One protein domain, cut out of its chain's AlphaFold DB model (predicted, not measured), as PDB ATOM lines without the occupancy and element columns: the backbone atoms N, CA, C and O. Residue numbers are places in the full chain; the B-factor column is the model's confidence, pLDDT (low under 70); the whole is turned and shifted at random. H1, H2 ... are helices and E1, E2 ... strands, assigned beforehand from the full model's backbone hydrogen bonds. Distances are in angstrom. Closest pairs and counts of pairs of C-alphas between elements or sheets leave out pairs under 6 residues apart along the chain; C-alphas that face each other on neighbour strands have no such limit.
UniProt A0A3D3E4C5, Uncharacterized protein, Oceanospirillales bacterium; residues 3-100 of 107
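What this domain is: This is residues 3 to 100 of the 107 residues of an uncharacterized protein of Oceanospirillales bacterium (UniProt A0A3D3E4C5). One long helix, H5, runs along the longest axis, and its later part, residues 74 to 82, covers one face of a small three-stranded sheet. The short helices H1 and H2 sit beside that same part of H5, while H3 packs across its earlier part, with little H4 next to H3; H6 ends the printed part close to the sheet. The 98 printed residues hold six named helices and three named strands in the order H1 H2 E1 E2 H3 H4 H5 E3 H6, and the class is mixed, helices and strands. The mixed sheet runs E1 E2 E3, with E1 and E2 antiparallel and E2 and E3 parallel. The whole is compact, with a radius of gyration of the C-alphas of 13.8 A, but its outline is elongated, spanning 43 by 27 by 19 A.

How they stand to each other: H1, residues 3 to 9, and H2, residues 11 to 14, only just touch, with 3 pairs of C-alphas within 8 A, and only at the corner; the closest C-alphas are those of Glu 8 and Ala 14, 5.4 A apart. E1, residues 22 to 26, and E2, residues 29 to 34, form an antiparallel hairpin, with N 23 and O 31 at 2.8 A. E3, residues 89 to 94, is parallel to E2, with N 32 and O 91 at 2.9 A. H5, residues 61 to 82, is on this sheet at a height of 10.8 A, over E2 and E3; it runs along the strands, at 21 degrees to E2 on the local plane, and makes two layers, a helix on one face of a sheet. H5 is the hub, touching three helices. H2 touches its residues 73 to 77 alone, the closest C-alphas being those of Val 13 and Val 73, 6.4 A apart. H3, residues 42 to 49, touches its residues 63 to 67 alone, about perpendicular at 88 degrees, the closest C-alphas being those of Ala 42 and Gln 67, 6.8 A apart. H6, residues 96 to 100, only grazes the sheet with residues 96 to 99. Every O i to N i+4 pair is within hydrogen-bond range in H1, H3, H5 and H6; H2 and H4, residues 51 to 54, are too short for one.

Where its parts are: H1 begins at C-alpha 3, (271.402, 329.485, 218.675). E1 is 10.9 A long, E2 15.3 A and E3 16.8 A. H5 spans 31.4 A from C-alpha 61, (266.388, 297.732, 229.339), to C-alpha 82, (279.603, 323.934, 218.196).

The domain as a whole: The C-alphas farthest apart, those of Lys 55 and Glu 85, are 43.5 A apart. The printed part has no cut and no long link, and no printed residue has a pLDDT under 70.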
ATOM      1  N   ILE A   3     271.077 330.888 218.362       94.62
ATOM      2  CA  ILE A   3     271.402 329.485 218.675       94.62
ATOM      3  C   ILE A   3     270.241 328.745 219.365       94.62
ATOM      4  O   ILE A   3     270.012 327.574 219.083       94.62
ATOM      5  N   ASN A   4     269.500 329.397 220.267       97.06
ATOM      6  CA  ASN A   4     268.346 328.757 220.911       97.06
ATOM      7  C   ASN A   4     267.179 328.595 219.936       97.06
ATOM      8  O   ASN A   4     266.498 327.581 219.999       97.06
ATOM      9  N   ASP A   5     267.000 329.540 219.013       96.50
ATOM     10  CA  ASP A   5     265.973 329.438 217.974       96.50
ATOM     11  C   ASP A   5     266.290 328.249 217.034       96.50
ATOM     12  O   ASP A   5     265.398 327.495 216.649       96.50
ATOM     13  N   LEU A   6     267.579 328.006 216.753       96.06
ATOM     14  CA  LEU A   6     268.059 326.818 216.038       96.06
ATOM     15  C   LEU A   6     267.809 325.510 216.808       96.06
ATOM     16  O   LEU A   6     267.383 324.528 216.208       96.06
ATOM     17  N   LEU A   7     268.059 325.484 218.120       97.69
ATOM     18  CA  LEU A   7     267.793 324.297 218.945       97.69
ATOM     19  C   LEU A   7     266.295 323.984 219.045       97.69
ATOM     20  O   LEU A   7     265.923 322.817 219.041       97.69
ATOM     21  N   GLU A   8     265.441 325.006 219.112       96.88
ATOM     22  CA  GLU A   8     263.981 324.842 219.140       96.88
ATOM     23  C   GLU A   8     263.410 324.412 217.778       96.88
ATOM     24  O   GLU A   8     262.367 323.761 217.729       96.88
ATOM     25  N   ALA A   9     264.091 324.735 216.676       97.31
ATOM     26  CA  ALA A   9     263.710 324.309 215.330       97.31
ATOM     27  C   ALA A   9     264.190 322.889 214.966       97.31
ATOM     28  O   ALA A   9     263.666 322.295 214.019       97.31
ATOM     29  N   ASP A  10     265.180 322.338 215.676       98.31
ATOM     30  CA  ASP A  10     265.664 320.975 215.441       98.31
ATOM     31  C   ASP A  10     264.670 319.940 215.989       98.31
ATOM     32  O   ASP A  10     264.358 319.916 217.178       98.31
ATOM     33  N   ALA A  11     264.171 319.065 215.112       97.38
ATOM     34  CA  ALA A  11     263.093 318.137 215.444       97.38
ATOM     35  C   ALA A  11     263.470 317.119 216.535       97.38
ATOM     36  O   ALA A  11     262.628 316.789 217.371       97.38
ATOM     37  N   ASP A  12     264.718 316.644 216.553       95.88
ATOM     38  CA  ASP A  12     265.181 315.669 217.544       95.88
ATOM     39  C   ASP A  12     265.345 316.329 218.916       95.88
ATOM     40  O   ASP A  12     265.003 315.735 219.941       95.88
ATOM     41  N   VAL A  13     265.857 317.563 218.944       98.19
ATOM     42  CA  VAL A  13     266.022 318.334 220.183       98.19
ATOM     43  C   VAL A  13     264.665 318.757 220.744       98.19
ATOM     44  O   VAL A  13     264.414 318.559 221.931       98.19
ATOM     45  N   ALA A  14     263.781 319.292 219.900       97.50
ATOM     46  CA  ALA A  14     262.467 319.789 220.301       97.50
ATOM     47  C   ALA A  14     261.511 318.680 220.770       97.50
ATOM     48  O   ALA A  14     260.623 318.935 221.583       97.50
ATOM     49  N   ALA A  15     261.686 317.447 220.282       97.12
ATOM     50  CA  ALA A  15     260.908 316.293 220.726       97.12
ATOM     51  C   ALA A  15     261.352 315.747 222.097       97.12
ATOM     52  O   ALA A  15     260.625 314.957 222.705       97.12
ATOM     53  N   TYR A  16     262.532 316.134 222.589       98.25
ATOM     54  CA  TYR A  16     263.064 315.617 223.844       98.25
ATOM     55  C   TYR A  16     262.449 316.338 225.066       98.25
ATOM     56  O   TYR A  16     262.288 317.556 225.035       98.25
ATOM     57  N   PRO A  17     262.141 315.647 226.187       97.50
ATOM     58  CA  PRO A  17     261.433 316.274 227.314       97.50
ATOM     59  C   PRO A  17     262.206 317.380 228.041       97.50
ATOM     60  O   PRO A  17     261.598 318.254 228.658       97.50
ATOM     61  N   TYR A  18     263.540 317.325 228.020       98.25
ATOM     62  CA  TYR A  18     264.374 318.386 228.580       98.25
ATOM     63  C   TYR A  18     264.650 319.462 227.516       98.25
ATOM     64  O   TYR A  18     265.263 319.138 226.495       98.25
ATOM     65  N   PRO A  19     264.269 320.733 227.752       97.19
ATOM     66  CA  PRO A  19     264.446 321.809 226.783       97.19
ATOM     67  C   PRO A  19     265.906 322.278 226.759       97.19
ATOM     68  O   PRO A  19     266.301 323.184 227.496       97.19
ATOM     69  N   PHE A  20     266.727 321.663 225.910       98.19
ATOM     70  CA  PHE A  20     268.128 322.053 225.759       98.19
ATOM     71  C   PHE A  20     268.263 323.499 225.287       98.19
ATOM     72  O   PHE A  20     267.747 323.878 224.239       98.19
ATOM     73  N   ARG A  21     269.001 324.305 226.054       97.38
ATOM     74  CA  ARG A  21     269.224 325.724 225.769       97.38
ATOM     75  C   ARG A  21     270.653 326.137 226.085       97.38
ATOM     76  O   ARG A  21     271.256 325.676 227.058       97.38
ATOM     77  N   VAL A  22     271.181 327.058 225.288       97.62
ATOM     78  CA  VAL A  22     272.357 327.853 225.637       97.62
ATOM     79  C   VAL A  22     271.927 328.899 226.668       97.62
ATOM     80  O   VAL A  22     271.030 329.709 226.428       97.62
ATOM     81  N   ILE A  23     272.578 328.855 227.827       96.44
ATOM     82  CA  ILE A  23     272.382 329.752 228.971       96.44
ATOM     83  C   ILE A  23     273.169 331.047 228.758       96.44
ATOM     84  O   ILE A  23     272.699 332.139 229.068       96.44
ATOM     85  N   SER A  24     274.395 330.933 228.245       96.38
ATOM     86  CA  SER A  24     275.227 332.084 227.904       96.38
ATOM     87  C   SER A  24     276.263 331.731 226.843       96.38
ATOM     88  O   SER A  24     276.697 330.584 226.751       96.38
ATOM     89  N   LEU A  25     276.681 332.732 226.071       96.94
ATOM     90  CA  LEU A  25     277.829 332.667 225.175       96.94
ATOM     91  C   LEU A  25     278.777 333.802 225.558       96.94
ATOM     92  O   LEU A  25     278.400 334.973 225.495       96.94
ATOM     93  N   LYS A  26     279.978 333.463 226.027       95.88
ATOM     94  CA  LYS A  26     280.992 334.444 226.445       95.88
ATOM     95  C   LYS A  26     282.350 334.016 225.922       95.88
ATOM     96  O   LYS A  26     282.749 332.883 226.165       95.88
ATOM     97  N   GLU A  27     283.033 334.908 225.208       95.75
ATOM     98  CA  GLU A  27     284.389 334.667 224.678       95.75
ATOM     99  C   GLU A  27     284.484 333.361 223.859       95.75
ATOM    100  O   GLU A  27     285.451 332.604 223.933       95.75
ATOM    101  N   GLY A  28     283.428 333.057 223.099       96.75
ATOM    102  CA  GLY A  28     283.314 331.831 222.307       96.75
ATOM    103  C   GLY A  28     283.064 330.547 223.106       96.75
ATOM    104  O   GLY A  28     283.134 329.452 222.551       96.75
ATOM    105  N   VAL A  29     282.768 330.638 224.402       98.19
ATOM    106  CA  VAL A  29     282.362 329.498 225.231       98.19
ATOM    107  C   VAL A  29     280.846 329.518 225.409       98.19
ATOM    108  O   VAL A  29     280.308 330.372 226.118       98.19
ATOM    109  N   ALA A  30     280.160 328.558 224.790       98.25
ATOM    110  CA  ALA A  30     278.731 328.346 224.974       98.25
ATOM    111  C   ALA A  30     278.480 327.490 226.225       98.25
ATOM    112  O   ALA A  30     278.924 326.342 226.310       98.25
ATOM    113  N   GLN A  31     277.757 328.035 227.200       98.25
ATOM    114  CA  GLN A  31     277.256 327.283 228.344       98.25
ATOM    115  C   GLN A  31     275.897 326.679 228.005       98.25
ATOM    116  O   GLN A  31     274.937 327.417 227.799       98.25
ATOM    117  N   LEU A  32     275.814 325.351 227.966       98.19
ATOM    118  CA  LEU A  32     274.579 324.607 227.717       98.19
ATOM    119  C   LEU A  32     273.990 324.065 229.012       98.19
ATOM    120  O   LEU A  32     274.712 323.483 229.825       98.19
ATOM    121  N   GLY A  33     272.674 324.199 229.159       98.12
ATOM    122  CA  GLY A  33     271.922 323.515 230.203       98.12
ATOM    123  C   GLY A  33     271.982 321.997 230.034       98.12
ATOM    124  O   GLY A  33     271.949 321.467 228.921       98.12
ATOM    125  N   SER A  34     272.109 321.287 231.149       98.12
ATOM    126  CA  SER A  34     272.108 319.831 231.217       98.12
ATOM    127  C   SER A  34     271.207 319.375 232.363       98.12
ATOM    128  O   SER A  34     271.343 319.895 233.473       98.12
ATOM    129  N   PRO A  35     270.375 318.336 232.166       97.75
ATOM    130  CA  PRO A  35     269.559 317.780 233.238       97.75
ATOM    131  C   PRO A  35     270.374 316.852 234.154       97.75
ATOM    132  O   PRO A  35     269.872 316.366 235.160       97.75
ATOM    133  N   ARG A  36     271.644 316.586 233.818       97.62
ATOM    134  CA  ARG A  36     272.560 315.750 234.599       97.62
ATOM    135  C   ARG A  36     273.909 316.419 234.824       97.62
ATOM    136  O   ARG A  36     274.363 317.247 234.035       97.62
ATOM    137  N   SER A  37     274.597 315.981 235.862       96.31
ATOM    138  CA  SER A  37     275.993 316.288 236.152       96.31
ATOM    139  C   SER A  37     276.616 315.139 236.948       96.31
ATOM    140  O   SER A  37     275.975 314.121 237.194       96.31
ATOM    141  N   ALA A  38     277.861 315.299 237.394       93.06
ATOM    142  CA  ALA A  38     278.445 314.365 238.354       93.06
ATOM    143  C   ALA A  38     277.686 314.342 239.698       93.06
ATOM    144  O   ALA A  38     277.675 313.319 240.370       93.06
ATOM    145  N   GLN A  39     277.044 315.454 240.079       90.75
ATOM    146  CA  GLN A  39     276.295 315.587 241.338       90.75
ATOM    147  C   GLN A  39     274.821 315.180 241.198       90.75
ATOM    148  O   GLN A  39     274.163 314.903 242.194       90.75
ATOM    149  N   PHE A  40     274.300 315.140 239.969       95.50
ATOM    150  CA  PHE A  40     272.915 314.771 239.683       95.50
ATOM    151  C   PHE A  40     272.878 313.785 238.518       95.50
ATOM    152  O   PHE A  40     273.101 314.159 237.366       95.50
ATOM    153  N   SER A  41     272.661 312.508 238.820       96.56
ATOM    154  CA  SER A  41     272.849 311.430 237.846       96.56
ATOM    155  C   SER A  41     271.850 311.483 236.686       96.56
ATOM    156  O   SER A  41     270.727 311.973 236.823       96.56
ATOM    157  N   ALA A  42     272.231 310.892 235.547       97.19
ATOM    158  CA  ALA A  42     271.328 310.692 234.413       97.19
ATOM    159  C   ALA A  42     270.051 309.942 234.829       97.19
ATOM    160  O   ALA A  42     268.959 310.338 234.450       97.19
ATOM    161  N   ILE A  43     270.173 308.918 235.678       97.12
ATOM    162  CA  ILE A  43     269.037 308.129 236.176       97.12
ATOM    163  C   ILE A  43     268.041 309.000 236.952       97.12
ATOM    164  O   ILE A  43     266.833 308.883 236.750       97.12
ATOM    165  N   GLN A  44     268.520 309.876 237.842       96.44
ATOM    166  CA  GLN A  44     267.638 310.790 238.577       96.44
ATOM    167  C   GLN A  44     266.905 311.735 237.622       96.44
ATOM    168  O   GLN A  44     265.692 311.892 237.734       96.44
ATOM    169  N   ALA A  45     267.619 312.296 236.646       97.44
ATOM    170  CA  ALA A  45     267.041 313.167 235.629       97.44
ATOM    171  C   ALA A  45     265.990 312.455 234.763       97.44
ATOM    172  O   ALA A  45     264.910 312.985 234.515       97.44
ATOM    173  N   LEU A  46     266.275 311.224 234.339       98.12
ATOM    174  CA  LEU A  46     265.371 310.417 233.522       98.12
ATOM    175  C   LEU A  46     264.091 310.046 234.270       98.12
ATOM    176  O   LEU A  46     263.025 310.042 233.672       98.12
ATOM    177  N   ARG A  47     264.153 309.821 235.584       97.19
ATOM    178  CA  ARG A  47     262.955 309.590 236.413       97.19
ATOM    179  C   ARG A  47     262.080 310.829 236.600       97.19
ATOM    180  O   ARG A  47     260.907 310.689 236.949       97.19
ATOM    181  N   ILE A  48     262.651 312.016 236.412       96.50
ATOM    182  CA  ILE A  48     261.903 313.275 236.375       96.50
ATOM    183  C   ILE A  48     261.199 313.407 235.021       96.50
ATOM    184  O   ILE A  48     259.994 313.634 234.992       96.50
ATOM    185  N   MET A  49     261.926 313.191 233.919       96.56
ATOM    186  CA  MET A  49     261.390 313.291 232.553       96.56
ATOM    187  C   MET A  49     260.353 312.207 232.224       96.56
ATOM    188  O   MET A  49     259.372 312.479 231.540       96.56
ATOM    189  N   TYR A  50     260.556 310.984 232.721       96.81
ATOM    190  CA  TYR A  50     259.754 309.808 232.390       96.81
ATOM    191  C   TYR A  50     259.243 309.138 233.676       96.81
ATOM    192  O   TYR A  50     259.959 308.342 234.294       96.81
ATOM    193  N   PRO A  51     258.000 309.429 234.105       92.38
ATOM    194  CA  PRO A  51     257.441 308.885 235.343       92.38
ATOM    195  C   PRO A  51     257.436 307.353 235.423       92.38
ATOM    196  O   PRO A  51     257.599 306.806 236.516       92.38
ATOM    197  N   ASP A  52     257.316 306.661 234.288       94.62
ATOM    198  CA  ASP A  52     257.316 305.194 234.225       94.62
ATOM    199  C   ASP A  52     258.666 304.590 234.650       94.62
ATOM    200  O   ASP A  52     258.716 303.526 235.269       94.62
ATOM    201  N   LEU A  53     259.769 305.327 234.465       97.25
ATOM    202  CA  LEU A  53     261.111 304.905 234.881       97.25
ATOM    203  C   LEU A  53     261.341 304.992 236.398       97.25
ATOM    204  O   LEU A  53     262.374 304.539 236.904       97.25
ATOM    205  N   LYS A  54     260.399 305.549 237.174       94.56
ATOM    206  CA  LYS A  54     260.518 305.625 238.643       94.56
ATOM    207  C   LYS A  54     260.594 304.244 239.290       94.56
ATOM    208  O   LYS A  54     261.262 304.097 240.312       94.56
ATOM    209  N   LYS A  55     259.927 303.248 238.698       94.00
ATOM    210  CA  LYS A  55     259.927 301.854 239.172       94.00
ATOM    211  C   LYS A  55     260.964 300.980 238.462       94.00
ATOM    212  O   LYS A  55     261.247 299.886 238.940       94.00
ATOM    213  N   ALA A  56     261.533 301.469 237.362       95.75
ATOM    214  CA  ALA A  56     262.548 300.770 236.593       95.75
ATOM    215  C   ALA A  56     263.860 300.630 237.381       95.75
ATOM    216  O   ALA A  56     264.307 301.548 238.093       95.75
ATOM    217  N   GLY A  57     264.499 299.471 237.225       96.00
ATOM    218  CA  GLY A  57     265.841 299.223 237.741       96.00
ATOM    219  C   GLY A  57     266.877 300.088 237.020       96.00
ATOM    220  O   GLY A  57     266.713 300.414 235.849       96.00
ATOM    221  N   ALA A  58     267.972 300.438 237.696       93.56
ATOM    222  CA  ALA A  58     269.037 301.273 237.120       93.56
ATOM    223  C   ALA A  58     269.689 300.678 235.853       93.56
ATOM    224  O   ALA A  58     270.214 301.418 235.029       93.56
ATOM    225  N   VAL A  59     269.643 299.350 235.717       95.25
ATOM    226  CA  VAL A  59     270.204 298.567 234.601       95.25
ATOM    227  C   VAL A  59     269.122 297.823 233.813       95.25
ATOM    228  O   VAL A  59     269.408 296.845 233.138       95.25
ATOM    229  N   SER A  60     267.864 298.238 233.962       98.00
ATOM    230  CA  SER A  60     266.764 297.711 233.150       98.00
ATOM    231  C   SER A  60     266.893 298.175 231.700       98.00
ATOM    232  O   SER A  60     267.485 299.229 231.441       98.00
ATOM    233  N   ASP A  61     266.324 297.416 230.767       98.06
ATOM    234  CA  ASP A  61     266.388 297.732 229.339       98.06
ATOM    235  C   ASP A  61     265.782 299.112 229.048       98.06
ATOM    236  O   ASP A  61     266.377 299.910 228.324       98.06
ATOM    237  N   GLU A  62     264.660 299.454 229.688       98.00
ATOM    238  CA  GLU A  62     264.014 300.760 229.548       98.00
ATOM    239  C   GLU A  62     264.876 301.918 230.079       98.00
ATOM    240  O   GLU A  62     264.927 302.988 229.468       98.00
ATOM    241  N   MET A  63     265.601 301.717 231.186       98.44
ATOM    242  CA  MET A  63     266.490 302.740 231.745       98.44
ATOM    243  C   MET A  63     267.759 302.902 230.905       98.44
ATOM    244  O   MET A  63     268.247 304.018 230.740       98.44
ATOM    245  N   MET A  64     268.320 301.809 230.388       98.38
ATOM    246  CA  MET A  64     269.488 301.863 229.503       98.38
ATOM    247  C   MET A  64     269.135 302.560 228.188       98.38
ATOM    248  O   MET A  64     269.822 303.506 227.817       98.38
ATOM    249  N   ALA A  65     268.003 302.206 227.572       98.38
ATOM    250  CA  ALA A  65     267.518 302.869 226.364       98.38
ATOM    251  C   ALA A  65     267.310 304.380 226.573       98.38
ATOM    252  O   ALA A  65     267.716 305.191 225.743       98.38
ATOM    253  N   ALA A  66     266.740 304.780 227.713       98.50
ATOM    254  CA  ALA A  66     266.552 306.191 228.038       98.50
ATOM    255  C   ALA A  66     267.884 306.936 228.279       98.50
ATOM    256  O   ALA A  66     268.008 308.116 227.946       98.50
ATOM    257  N   GLN A  67     268.896 306.262 228.837       98.44
ATOM    258  CA  GLN A  67     270.244 306.821 228.987       98.44
ATOM    259  C   GLN A  67     270.956 306.982 227.641       98.44
ATOM    260  O   GLN A  67     271.580 308.022 227.416       98.44
ATOM    261  N   ASP A  68     270.837 305.996 226.755       98.50
ATOM    262  CA  ASP A  68     271.397 306.051 225.404       98.50
ATOM    263  C   ASP A  68     270.767 307.190 224.599       98.50
ATOM    264  O   ASP A  68     271.480 307.969 223.961       98.50
ATOM    265  N   GLU A  69     269.449 307.359 224.705       98.62
ATOM    266  CA  GLU A  69     268.738 308.453 224.048       98.62
ATOM    267  C   GLU A  69     269.162 309.824 224.594       98.62
ATOM    268  O   GLU A  69     269.474 310.732 223.820       98.62
ATOM    269  N   LEU A  70     269.289 309.972 225.919       98.56
ATOM    270  CA  LEU A  70     269.830 311.197 226.516       98.56
ATOM    271  C   LEU A  70     271.238 311.505 225.986       98.56
ATOM    272  O   LEU A  70     271.544 312.656 225.664       98.56
ATOM    273  N   ALA A  71     272.110 310.497 225.898       98.44
ATOM    274  CA  ALA A  71     273.465 310.664 225.387       98.44
ATOM    275  C   ALA A  71     273.471 311.066 223.903       98.44
ATOM    276  O   ALA A  71     274.235 311.960 223.515       98.44
ATOM    277  N   ARG A  72     272.599 310.456 223.091       98.69
ATOM    278  CA  ARG A  72     272.412 310.773 221.670       98.69
ATOM    279  C   ARG A  72     271.992 312.229 221.484       98.69
ATOM    280  O   ARG A  72     272.685 312.963 220.776       98.69
ATOM    281  N   VAL A  73     270.924 312.663 222.156       98.62
ATOM    282  CA  VAL A  73     270.397 314.031 222.027       98.62
ATOM    283  C   VAL A  73     271.396 315.055 222.568       98.62
ATOM    284  O   VAL A  73     271.680 316.039 221.889       98.62
ATOM    285  N   GLN A  74     272.038 314.810 223.717       98.38
ATOM    286  CA  GLN A  74     273.088 315.710 224.219       98.38
ATOM    287  C   GLN A  74     274.269 315.837 223.251       98.38
ATOM    288  O   GLN A  74     274.810 316.931 223.077       98.38
ATOM    289  N   SER A  75     274.681 314.740 222.608       98.38
ATOM    290  CA  SER A  75     275.728 314.780 221.584       98.38
ATOM    291  C   SER A  75     275.300 315.619 220.379       98.38
ATOM    292  O   SER A  75     276.096 316.420 219.888       98.38
ATOM    293  N   HIS A  76     274.051 315.466 219.932       98.62
ATOM    294  CA  HIS A  76     273.479 316.226 218.818       98.62
ATOM    295  C   HIS A  76     273.429 317.729 219.112       98.62
ATOM    296  O   HIS A  76     274.037 318.512 218.383       98.62
ATOM    297  N   VAL A  77     272.854 318.125 220.251       98.69
ATOM    298  CA  VAL A  77     272.830 319.523 220.726       98.69
ATOM    299  C   VAL A  77     274.241 320.108 220.779       98.69
ATOM    300  O   VAL A  77     274.489 321.206 220.283       98.69
ATOM    301  N   GLY A  78     275.198 319.364 221.345       98.38
ATOM    302  CA  GLY A  78     276.587 319.808 221.424       98.38
ATOM    303  C   GLY A  78     277.220 320.058 220.052       98.38
ATOM    304  O   GLY A  78     277.995 321.002 219.908       98.38
ATOM    305  N   LYS A  79     276.886 319.249 219.037       98.31
ATOM    306  CA  LYS A  79     277.358 319.436 217.655       98.31
ATOM    307  C   LYS A  79     276.719 320.657 216.997       98.31
ATOM    308  O   LYS A  79     277.455 321.459 216.432       98.31
ATOM    309  N   LEU A  80     275.399 320.810 217.113       98.19
ATOM    310  CA  LEU A  80     274.649 321.947 216.562       98.19
ATOM    311  C   LEU A  80     275.144 323.293 217.101       98.19
ATOM    312  O   LEU A  80     275.290 324.264 216.365       98.19
ATOM    313  N   VAL A  81     275.427 323.349 218.401       98.06
ATOM    314  CA  VAL A  81     275.910 324.571 219.054       98.06
ATOM    315  C   VAL A  81     277.361 324.841 218.670       98.06
ATOM    316  O   VAL A  81     277.724 325.978 218.397       98.06
ATOM    317  N   LYS A  82     278.196 323.799 218.596       97.75
ATOM    318  CA  LYS A  82     279.603 323.934 218.196       97.75
ATOM    319  C   LYS A  82     279.785 324.271 216.710       97.75
ATOM    320  O   LYS A  82     280.863 324.712 216.336       97.75
ATOM    321  N   SER A  83     278.781 324.055 215.859       96.88
ATOM    322  CA  SER A  83     278.859 324.431 214.441       96.88
ATOM    323  C   SER A  83     278.601 325.916 214.182       96.88
ATOM    324  O   SER A  83     278.721 326.344 213.040       96.88
ATOM    325  N   GLN A  84     278.216 326.686 215.202       96.88
ATOM    326  CA  GLN A  84     277.980 328.125 215.084       96.88
ATOM    327  C   GLN A  84     279.312 328.882 215.068       96.88
ATOM    328  O   GLN A  84     280.210 328.555 215.843       96.88
ATOM    329  N   GLU A  85     279.432 329.903 214.214       94.38
ATOM    330  CA  GLU A  85     280.702 330.620 213.987       94.38
ATOM    331  C   GLU A  85     281.266 331.259 215.265       94.38
ATOM    332  O   GLU A  85     282.472 331.219 215.503       94.38
ATOM    333  N   ASP A  86     280.389 331.759 216.136       94.38
ATOM    334  CA  ASP A  86     280.776 332.417 217.386       94.38
ATOM    335  C   ASP A  86     281.110 331.434 218.524       94.38
ATOM    336  O   ASP A  86     281.361 331.861 219.655       94.38
ATOM    337  N   VAL A  87     281.097 330.116 218.279       97.75
ATOM    338  CA  VAL A  87     281.300 329.083 219.308       97.75
ATOM    339  C   VAL A  87     282.613 328.329 219.096       97.75
ATOM    340  O   VAL A  87     282.735 327.424 218.276       97.75
ATOM    341  N   ASN A  88     283.586 328.606 219.960       97.62
ATOM    342  CA  ASN A  88     284.862 327.890 220.028       97.62
ATOM    343  C   ASN A  88     284.758 326.592 220.844       97.62
ATOM    344  O   ASN A  88     285.434 325.597 220.566       97.62
ATOM    345  N   SER A  89     283.944 326.598 221.903       97.94
ATOM    346  CA  SER A  89     283.795 325.449 222.797       97.94
ATOM    347  C   SER A  89     282.442 325.413 223.500       97.94
ATOM    348  O   SER A  89     281.741 326.415 223.614       97.94
ATOM    349  N   VAL A  90     282.094 324.226 223.998       98.19
ATOM    350  CA  VAL A  90     280.848 323.954 224.712       98.19
ATOM    351  C   VAL A  90     281.166 323.510 226.134       98.19
ATOM    352  O   VAL A  90     282.004 322.630 226.345       98.19
ATOM    353  N   ARG A  91     280.454 324.076 227.110       98.06
ATOM    354  CA  ARG A  91     280.503 323.680 228.519       98.06
ATOM    355  C   ARG A  91     279.106 323.342 229.017       98.06
ATOM    356  O   ARG A  91     278.228 324.195 229.037       98.06
ATOM    357  N   TRP A  92     278.924 322.116 229.490       98.06
ATOM    358  CA  TRP A  92     277.676 321.696 230.123       98.06
ATOM    359  C   TRP A  92     277.606 322.195 231.564       98.06
ATOM    360  O   TRP A  92     278.564 322.050 232.330       98.06
ATOM    361  N   VAL A  93     276.467 322.770 231.930       97.75
ATOM    362  CA  VAL A  93     276.164 323.271 233.270       97.75
ATOM    363  C   VAL A  93     274.862 322.635 233.727       97.75
ATOM    364  O   VAL A  93     273.918 322.514 232.952       97.75
ATOM    365  N   LEU A  94     274.822 322.187 234.982       97.94
ATOM    366  CA  LEU A  94     273.607 321.619 235.550       97.94
ATOM    367  C   LEU A  94     272.508 322.684 235.594       97.94
ATOM    368  O   LEU A  94     272.699 323.743 236.193       97.94
ATOM    369  N   ASP A  95     271.358 322.372 235.018       97.69
ATOM    370  CA  ASP A  95     270.179 323.229 235.060       97.69
ATOM    371  C   ASP A  95     269.376 322.959 236.334       97.69
ATOM    372  O   ASP A  95     268.373 322.244 236.353       97.69
ATOM    373  N   GLN A  96     269.890 323.485 237.448       96.12
ATOM    374  CA  GLN A  96     269.263 323.311 238.758       96.12
ATOM    375  C   GLN A  96     267.864 323.923 238.818       96.12
ATOM    376  O   GLN A  96     267.016 323.398 239.540       96.12
ATOM    377  N   GLN A  97     267.620 325.004 238.072       95.50
ATOM    378  CA  GLN A  97     266.317 325.652 238.038       95.50
ATOM    379  C   GLN A  97     265.278 324.708 237.435       95.50
ATOM    380  O   GLN A  97     264.328 324.355 238.131       95.50
ATOM    381  N   TRP A  98     265.501 324.225 236.206       96.75
ATOM    382  CA  TRP A  98     264.571 323.295 235.563       96.75
ATOM    383  C   TRP A  98     264.377 322.032 236.406       96.75
ATOM    384  O   TRP A  98     263.253 321.570 236.596       96.75
ATOM    385  N   LEU A  99     265.456 321.490 236.977       96.75
ATOM    386  CA  LEU A  99     265.375 320.310 237.837       96.75
ATOM    387  C   LEU A  99     264.501 320.555 239.071       96.75
ATOM    388  O   LEU A  99     263.651 319.724 239.383       96.75
ATOM    389  N   THR A 100     264.674 321.686 239.754       96.19
ATOM    390  CA  THR A 100     263.889 322.034 240.952       96.19
ATOM    391  C   THR A 100     262.424 322.287 240.602       96.19
ATOM    392  O   THR A 100     261.534 321.782 241.286       96.19
TER     393      THR A 100